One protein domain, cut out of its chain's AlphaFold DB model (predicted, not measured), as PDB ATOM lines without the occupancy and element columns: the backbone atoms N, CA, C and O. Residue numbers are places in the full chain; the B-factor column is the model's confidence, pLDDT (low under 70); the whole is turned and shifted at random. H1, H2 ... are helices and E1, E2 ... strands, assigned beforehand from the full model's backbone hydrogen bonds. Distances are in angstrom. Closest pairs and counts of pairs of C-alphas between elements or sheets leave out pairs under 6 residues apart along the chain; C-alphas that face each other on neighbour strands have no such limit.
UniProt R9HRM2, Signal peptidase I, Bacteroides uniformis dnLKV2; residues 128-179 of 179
ATOM      1  N   GLY A 128      -3.955 -43.657 -13.289       94.06
ATOM      2  CA  GLY A 128      -4.496 -45.021 -13.354       94.06
ATOM      3  C   GLY A 128      -5.340 -45.318 -14.599       94.06
ATOM      4  O   GLY A 128      -5.593 -46.486 -14.883       94.06
ATOM      5  N   ASP A 129      -5.727 -44.303 -15.373       96.12
ATOM      6  CA  ASP A 129      -6.468 -44.505 -16.617       96.12
ATOM      7  C   ASP A 129      -5.589 -45.077 -17.732       96.12
ATOM      8  O   ASP A 129      -4.426 -44.711 -17.898       96.12
ATOM      9  N   THR A 130      -6.193 -45.921 -18.567       95.19
ATOM     10  CA  THR A 130      -5.663 -46.245 -19.895       95.19
ATOM     11  C   THR A 130      -6.436 -45.431 -20.926       95.19
ATOM     12  O   THR A 130      -7.625 -45.687 -21.137       95.19
ATOM     13  N   LEU A 131      -5.773 -44.434 -21.514       94.81
ATOM     14  CA  LEU A 131      -6.312 -43.572 -22.566       94.81
ATOM     15  C   LEU A 131      -5.961 -44.141 -23.943       94.81
ATOM     16  O   LEU A 131      -4.798 -44.414 -24.221       94.81
ATOM     17  N   GLU A 132      -6.961 -44.254 -24.804       93.25
ATOM     18  CA  GLU A 132      -6.846 -44.587 -26.219       93.25
ATOM     19  C   GLU A 132      -7.397 -43.415 -27.044       93.25
ATOM     20  O   GLU A 132      -8.393 -42.788 -26.669       93.25
ATOM     21  N   ILE A 133      -6.757 -43.113 -28.173       91.56
ATOM     22  CA  ILE A 133      -7.311 -42.219 -29.191       91.56
ATOM     23  C   ILE A 133      -7.572 -43.069 -30.421       91.56
ATOM     24  O   ILE A 133      -6.633 -43.546 -31.053       91.56
ATOM     25  N   LYS A 134      -8.843 -43.265 -30.756       87.38
ATOM     26  CA  LYS A 134      -9.245 -44.108 -31.879       87.38
ATOM     27  C   LYS A 134     -10.332 -43.421 -32.681       87.38
ATOM     28  O   LYS A 134     -11.285 -42.912 -32.098       87.38
ATOM     29  N   ASP A 135     -10.170 -43.405 -34.002       88.12
ATOM     30  CA  ASP A 135     -11.090 -42.735 -34.930       88.12
ATOM     31  C   ASP A 135     -11.318 -41.270 -34.510       88.12
ATOM     32  O   ASP A 135     -12.444 -40.817 -34.324       88.12
ATOM     33  N   CYS A 136     -10.216 -40.571 -34.209       89.88
ATOM     34  CA  CYS A 136     -10.178 -39.210 -33.653       89.88
ATOM     35  C   CYS A 136     -10.846 -39.013 -32.285       89.88
ATOM     36  O   CYS A 136     -10.841 -37.888 -31.787       89.88
ATOM     37  N   HIS A 137     -11.365 -40.067 -31.656       92.75
ATOM     38  CA  HIS A 137     -12.094 -39.978 -30.401       92.75
ATOM     39  C   HIS A 137     -11.269 -40.416 -29.195       92.75
ATOM     40  O   HIS A 137     -10.606 -41.454 -29.222       92.75
ATOM     41  N   TYR A 138     -11.356 -39.649 -28.109       94.56
ATOM     42  CA  TYR A 138     -10.764 -40.024 -26.825       94.56
ATOM     43  C   TYR A 138     -11.599 -41.111 -26.143       94.56
ATOM     44  O   TYR A 138     -12.813 -40.966 -25.994       94.56
ATOM     45  N   ARG A 139     -10.946 -42.169 -25.662       94.38
ATOM     46  CA  ARG A 139     -11.576 -43.265 -24.917       94.38
ATOM     47  C   ARG A 139     -10.741 -43.610 -23.699       94.38
ATOM     48  O   ARG A 139      -9.530 -43.763 -23.794       94.38
ATOM     49  N   VAL A 140     -11.382 -43.761 -22.547       95.88
ATOM     50  CA  VAL A 140     -10.728 -44.277 -21.340       95.88
ATOM     51  C   VAL A 140     -11.323 -45.643 -21.035       95.88
ATOM     52  O   VAL A 140     -12.542 -45.796 -20.984       95.88
ATOM     53  N   LYS A 141     -10.471 -46.653 -20.847       94.12
ATOM     54  CA  LYS A 141     -10.921 -48.027 -20.583       94.12
ATOM     55  C   LYS A 141     -11.831 -48.075 -19.346       94.12
ATOM     56  O   LYS A 141     -11.438 -47.628 -18.273       94.12
ATOM     57  N   GLY A 142     -13.026 -48.651 -19.495       91.31
ATOM     58  CA  GLY A 142     -14.022 -48.729 -18.417       91.31
ATOM     59  C   GLY A 142     -14.777 -47.420 -18.156       91.31
ATOM     60  O   GLY A 142     -15.385 -47.272 -17.096       91.31
ATOM     61  N   HIS A 143     -14.727 -46.462 -19.087       91.31
ATOM     62  CA  HIS A 143     -15.480 -45.216 -19.026       91.31
ATOM     63  C   HIS A 143     -16.285 -45.000 -20.313       91.31
ATOM     64  O   HIS A 143     -15.713 -44.731 -21.364       91.31
ATOM     65  N   ASP A 144     -17.612 -45.038 -20.196       87.56
ATOM     66  CA  ASP A 144     -18.537 -44.867 -21.330       87.56
ATOM     67  C   ASP A 144     -19.002 -43.410 -21.524       87.56
ATOM     68  O   ASP A 144     -19.871 -43.119 -22.343       87.56
ATOM     69  N   GLY A 145     -18.457 -42.475 -20.738       88.12
ATOM     70  CA  GLY A 145     -18.793 -41.058 -20.834       88.12
ATOM     71  C   GLY A 145     -18.069 -40.353 -21.979       88.12
ATOM     72  O   GLY A 145     -16.990 -40.757 -22.413       88.12
ATOM     73  N   TYR A 146     -18.645 -39.242 -22.439       89.50
ATOM     74  CA  TYR A 146     -17.993 -38.372 -23.415       89.50
ATOM     75  C   TYR A 146     -16.745 -37.723 -22.823       89.50
ATOM     76  O   TYR A 146     -16.764 -37.212 -21.701       89.50
ATOM     77  N   LEU A 147     -15.675 -37.686 -23.610       94.12
ATOM     78  CA  LEU A 147     -14.404 -37.085 -23.239       94.12
ATOM     79  C   LEU A 147     -14.014 -36.027 -24.262       94.12
ATOM     80  O   LEU A 147     -14.083 -36.243 -25.471       94.12
ATOM     81  N   GLY A 148     -13.555 -34.878 -23.782       92.81
ATOM     82  CA  GLY A 148     -13.094 -33.825 -24.672       92.81
ATOM     83  C   GLY A 148     -14.226 -33.038 -25.330       92.81
ATOM     84  O   GLY A 148     -15.353 -32.972 -24.845       92.81
ATOM     85  N   ASN A 149     -13.890 -32.408 -26.451       93.69
ATOM     86  CA  ASN A 149     -14.853 -31.781 -27.347       93.69
ATOM     87  C   ASN A 149     -15.204 -32.782 -28.452       93.69
ATOM     88  O   ASN A 149     -14.426 -32.944 -29.391       93.69
ATOM     89  N   THR A 150     -16.321 -33.491 -28.315       92.88
ATOM     90  CA  THR A 150     -16.735 -34.525 -29.277       92.88
ATOM     91  C   THR A 150     -17.085 -33.936 -30.638       92.88
ATOM     92  O   THR A 150     -16.670 -34.480 -31.647       92.88
ATOM     93  N   ALA A 151     -17.705 -32.755 -30.691       93.25
ATOM     94  CA  ALA A 151     -18.021 -32.092 -31.956       93.25
ATOM     95  C   ALA A 151     -16.765 -31.772 -32.793       93.25
ATOM     96  O   ALA A 151     -16.779 -31.888 -34.019       93.25
ATOM     97  N   ALA A 152     -15.662 -31.386 -32.142       91.50
ATOM     98  CA  ALA A 152     -14.381 -31.202 -32.824       91.50
ATOM     99  C   ALA A 152     -13.763 -32.537 -33.273       91.50
ATOM    100  O   ALA A 152     -13.195 -32.595 -34.362       91.50
ATOM    101  N   GLN A 153     -13.902 -33.597 -32.469       93.44
ATOM    102  CA  GLN A 153     -13.460 -34.955 -32.820       93.44
ATOM    103  C   GLN A 153     -14.229 -35.477 -34.046       93.44
ATOM    104  O   GLN A 153     -13.607 -35.903 -35.015       93.44
ATOM    105  N   ASP A 154     -15.554 -35.318 -34.071       93.38
ATOM    106  CA  ASP A 154     -16.421 -35.659 -35.206       93.38
ATOM    107  C   ASP A 154     -16.054 -34.876 -36.469       93.38
ATOM    108  O   ASP A 154     -16.016 -35.422 -37.572       93.38
ATOM    109  N   LYS A 155     -15.787 -33.570 -36.329       91.81
ATOM    110  CA  LYS A 155     -15.364 -32.730 -37.454       91.81
ATOM    111  C   LYS A 155     -14.023 -33.201 -38.012       91.81
ATOM    112  O   LYS A 155     -13.872 -33.250 -39.228       91.81
ATOM    113  N   LEU A 156     -13.071 -33.543 -37.143       89.12
ATOM    114  CA  LEU A 156     -11.776 -34.070 -37.561       89.12
ATOM    115  C   LEU A 156     -11.929 -35.416 -38.276       89.12
ATOM    116  O   LEU A 156     -11.355 -35.586 -39.344       89.12
ATOM    117  N   GLN A 157     -12.755 -36.318 -37.744       88.75
ATOM    118  CA  GLN A 157     -13.034 -37.606 -38.377       88.75
ATOM    119  C   GLN A 157     -13.618 -37.417 -39.787       88.75
ATOM    120  O   GLN A 157     -13.085 -37.957 -40.750       88.75
ATOM    121  N   LYS A 158     -14.620 -36.539 -39.948       89.62
ATOM    122  CA  LYS A 158     -15.196 -36.203 -41.264       89.62
ATOM    123  C   LYS A 158     -14.178 -35.627 -42.250       89.62
ATOM    124  O   LYS A 158     -14.297 -35.860 -43.448       89.62
ATOM    125  N   LEU A 159     -13.212 -34.842 -41.767       86.81
ATOM    126  CA  LEU A 159     -12.139 -34.307 -42.609       86.81
ATOM    127  C   LEU A 159     -11.187 -35.414 -43.060       86.81
ATOM    128  O   LEU A 159     -10.809 -35.434 -44.227       86.81
ATOM    129  N   LEU A 160     -10.836 -36.348 -42.175       83.25
ATOM    130  CA  LEU A 160     -10.003 -37.496 -42.541       83.25
ATOM    131  C   LEU A 160     -10.693 -38.434 -43.535       83.25
ATOM    132  O   LEU A 160     -10.022 -38.969 -44.411       83.25
ATOM    133  N   ASP A 161     -12.012 -38.579 -43.434       82.38
ATOM    134  CA  ASP A 161     -12.811 -39.408 -44.344       82.38
ATOM    135  C   ASP A 161     -13.129 -38.705 -45.678       82.38
ATOM    136  O   ASP A 161     -13.706 -39.312 -46.581       82.38
ATOM    137  N   SER A 162     -12.775 -37.424 -45.823       83.38
ATOM    138  CA  SER A 162     -13.010 -36.681 -47.061       83.38
ATOM    139  C   SER A 162     -12.069 -37.144 -48.177       83.38
ATOM    140  O   SER A 162     -10.874 -37.367 -47.958       83.38
ATOM    141  N   GLU A 163     -12.595 -37.230 -49.402       72.94
ATOM    142  CA  GLU A 163     -11.829 -37.678 -50.573       72.94
ATOM    143  C   GLU A 163     -10.552 -36.857 -50.800       72.94
ATOM    144  O   GLU A 163      -9.551 -37.389 -51.265       72.94
ATOM    145  N   GLU A 164     -10.538 -35.577 -50.424       74.81
ATOM    146  CA  GLU A 164      -9.357 -34.720 -50.545       74.81
ATOM    147  C   GLU A 164      -8.190 -35.195 -49.661       74.81
ATOM    148  O   GLU A 164      -7.042 -35.224 -50.108       74.81
ATOM    149  N   PHE A 165      -8.456 -35.599 -48.415       70.50
ATOM    150  CA  PHE A 165      -7.417 -36.062 -47.488       70.50
ATOM    151  C   PHE A 165      -6.939 -37.476 -47.809       70.50
ATOM    152  O   PHE A 165      -5.736 -37.746 -47.718       70.50
ATOM    153  N   VAL A 166      -7.861 -38.337 -48.245       69.69
ATOM    154  CA  VAL A 166      -7.561 -39.693 -48.721       69.69
ATOM    155  C   VAL A 166      -6.705 -39.632 -49.990       69.69
ATOM    156  O   VAL A 166      -5.655 -40.267 -50.062       69.69
ATOM    157  N   ASN A 167      -7.065 -38.786 -50.960       68.69
ATOM    158  CA  ASN A 167      -6.299 -38.630 -52.202       68.69
ATOM    159  C   ASN A 167      -4.908 -38.015 -51.979       68.69
ATOM    160  O   ASN A 167      -3.996 -38.240 -52.773       68.69
ATOM    161  N   ARG A 168      -4.714 -37.261 -50.889       73.06
ATOM    162  CA  ARG A 168      -3.401 -36.735 -50.475       73.06
ATOM    163  C   ARG A 168      -2.583 -37.733 -49.643       73.06
ATOM    164  O   ARG A 168      -1.465 -37.396 -49.253       73.06
ATOM    165  N   GLY A 169      -3.114 -38.927 -49.358       66.31
ATOM    166  CA  GLY A 169      -2.460 -39.985 -48.576       66.31
ATOM    167  C   GLY A 169      -2.199 -39.620 -47.108       66.31
ATOM    168  O   GLY A 169      -1.394 -40.264 -46.433       66.31
ATOM    169  N   ILE A 170      -2.834 -38.556 -46.606       67.00
ATOM    170  CA  ILE A 170      -2.591 -38.018 -45.260       67.00
ATOM    171  C   ILE A 170      -3.207 -38.932 -44.196       67.00
ATOM    172  O   ILE A 170      -2.634 -39.113 -43.121       67.00
ATOM    173  N   ASP A 171      -4.337 -39.559 -44.512       65.31
ATOM    174  CA  ASP A 171      -4.989 -40.569 -43.679       65.31
ATOM    175  C   ASP A 171      -4.033 -41.732 -43.344       65.31
ATOM    176  O   ASP A 171      -3.975 -42.199 -42.205       65.31
ATOM    177  N   THR A 172      -3.210 -42.133 -44.311       60.72
ATOM    178  CA  THR A 172      -2.244 -43.228 -44.191       60.72
ATOM    179  C   THR A 172      -1.047 -42.817 -43.322       60.72
ATOM    180  O   THR A 172      -0.558 -43.598 -42.500       60.72
ATOM    181  N   VAL A 173      -0.606 -41.557 -43.415       61.97
ATOM    182  CA  VAL A 173       0.461 -40.998 -42.561       61.97
ATOM    183  C   VAL A 173       0.008 -40.879 -41.102       61.97
ATOM    184  O   VAL A 173       0.772 -41.187 -40.190       61.97
ATOM    185  N   ILE A 174      -1.237 -40.469 -40.862       62.47
ATOM    186  CA  ILE A 174      -1.785 -40.337 -39.504       62.47
ATOM    187  C   ILE A 174      -2.025 -41.719 -38.874       62.47
ATOM    188  O   ILE A 174      -1.674 -41.933 -37.712       62.47
ATOM    189  N   LYS A 175      -2.544 -42.685 -39.645       59.34
ATOM    190  CA  LYS A 175      -2.739 -44.069 -39.178       59.34
ATOM    191  C   LYS A 175      -1.419 -44.790 -38.890       59.34
ATOM    192  O   LYS A 175      -1.345 -45.522 -37.912       59.34
ATOM    193  N   SER A 176      -0.368 -44.553 -39.677       51.53
ATOM    194  CA  SER A 176       0.955 -45.175 -39.464       51.53
ATOM    195  C   SER A 176       1.762 -44.587 -38.299       51.53
ATOM    196  O   SER A 176       2.714 -45.217 -37.846       51.53
ATOM    197  N   LYS A 177       1.392 -43.400 -37.801       52.19
ATOM    198  CA  LYS A 177       1.998 -42.762 -36.618       52.19
ATOM    199  C   LYS A 177       1.159 -42.882 -35.341       52.19
ATOM    200  O   LYS A 177       1.560 -42.337 -34.314       52.19
ATOM    201  N   SER A 178       0.009 -43.556 -35.394       41.91
ATOM    202  CA  SER A 178      -0.748 -43.889 -34.186       41.91
ATOM    203  C   SER A 178      -0.056 -45.059 -33.489       41.91
ATOM    204  O   SER A 178       0.020 -46.148 -34.053       41.91
ATOM    205  N   PHE A 179       0.523 -44.781 -32.319       41.03
ATOM    206  CA  PHE A 179       1.141 -45.767 -31.430       41.03
ATOM    207  C   PHE A 179       0.091 -46.624 -30.724       41.03
ATOM    208  O   PHE A 179      -0.978 -46.065 -30.387       41.03
TER     209      PHE A 179
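Overview. This is residues 128 to 179 of the 179 residues of the protein "Signal peptidase I" of Bacteroides uniformis dnLKV2 (UniProt R9HRM2). A flat, loose hook: a small hairpin of E1 and E2 has H1 running past the E2 side, and short H2 and H3 turn the chain back at the far end, where residues 163 to 168 stick out. The 52 printed residues run E1, E2, H1, H2, H3, mixed in class, with an antiparallel sheet, radius of gyration of the C-alphas 12.6 A and spans of 38 by 24 by 11 A.

Along the chain. Find C-alpha 131 at (-6.312, -43.572, -22.566); E1 runs to 134, 9.8 A. E2 is 137 to 140, 10.1 A; H1, 150 to 160, 15.2 A; H2, 163 to 167, 5.8 A; H3, 170 to 176, 9.9 A, ending at (0.955, -45.175, -39.464).

Arrangement. In the hairpin, look for N 132 and O 139, 2.8 A apart. The closest C-alphas of E2 and H1 are His 137 and Gln 153, 5.7 A. H1 and H3 are close but not clearly touching, their closest C-alphas Leu 160 and Asp 171 at 6.0 A. In H1, H2 and H3 every O i to N i+4 pair is within hydrogen-bond range.

Size, cuts and confidence. The printed part has no cut and no long link. Look for pLDDT under 70 at residues 166 to 167 and 169 to 179.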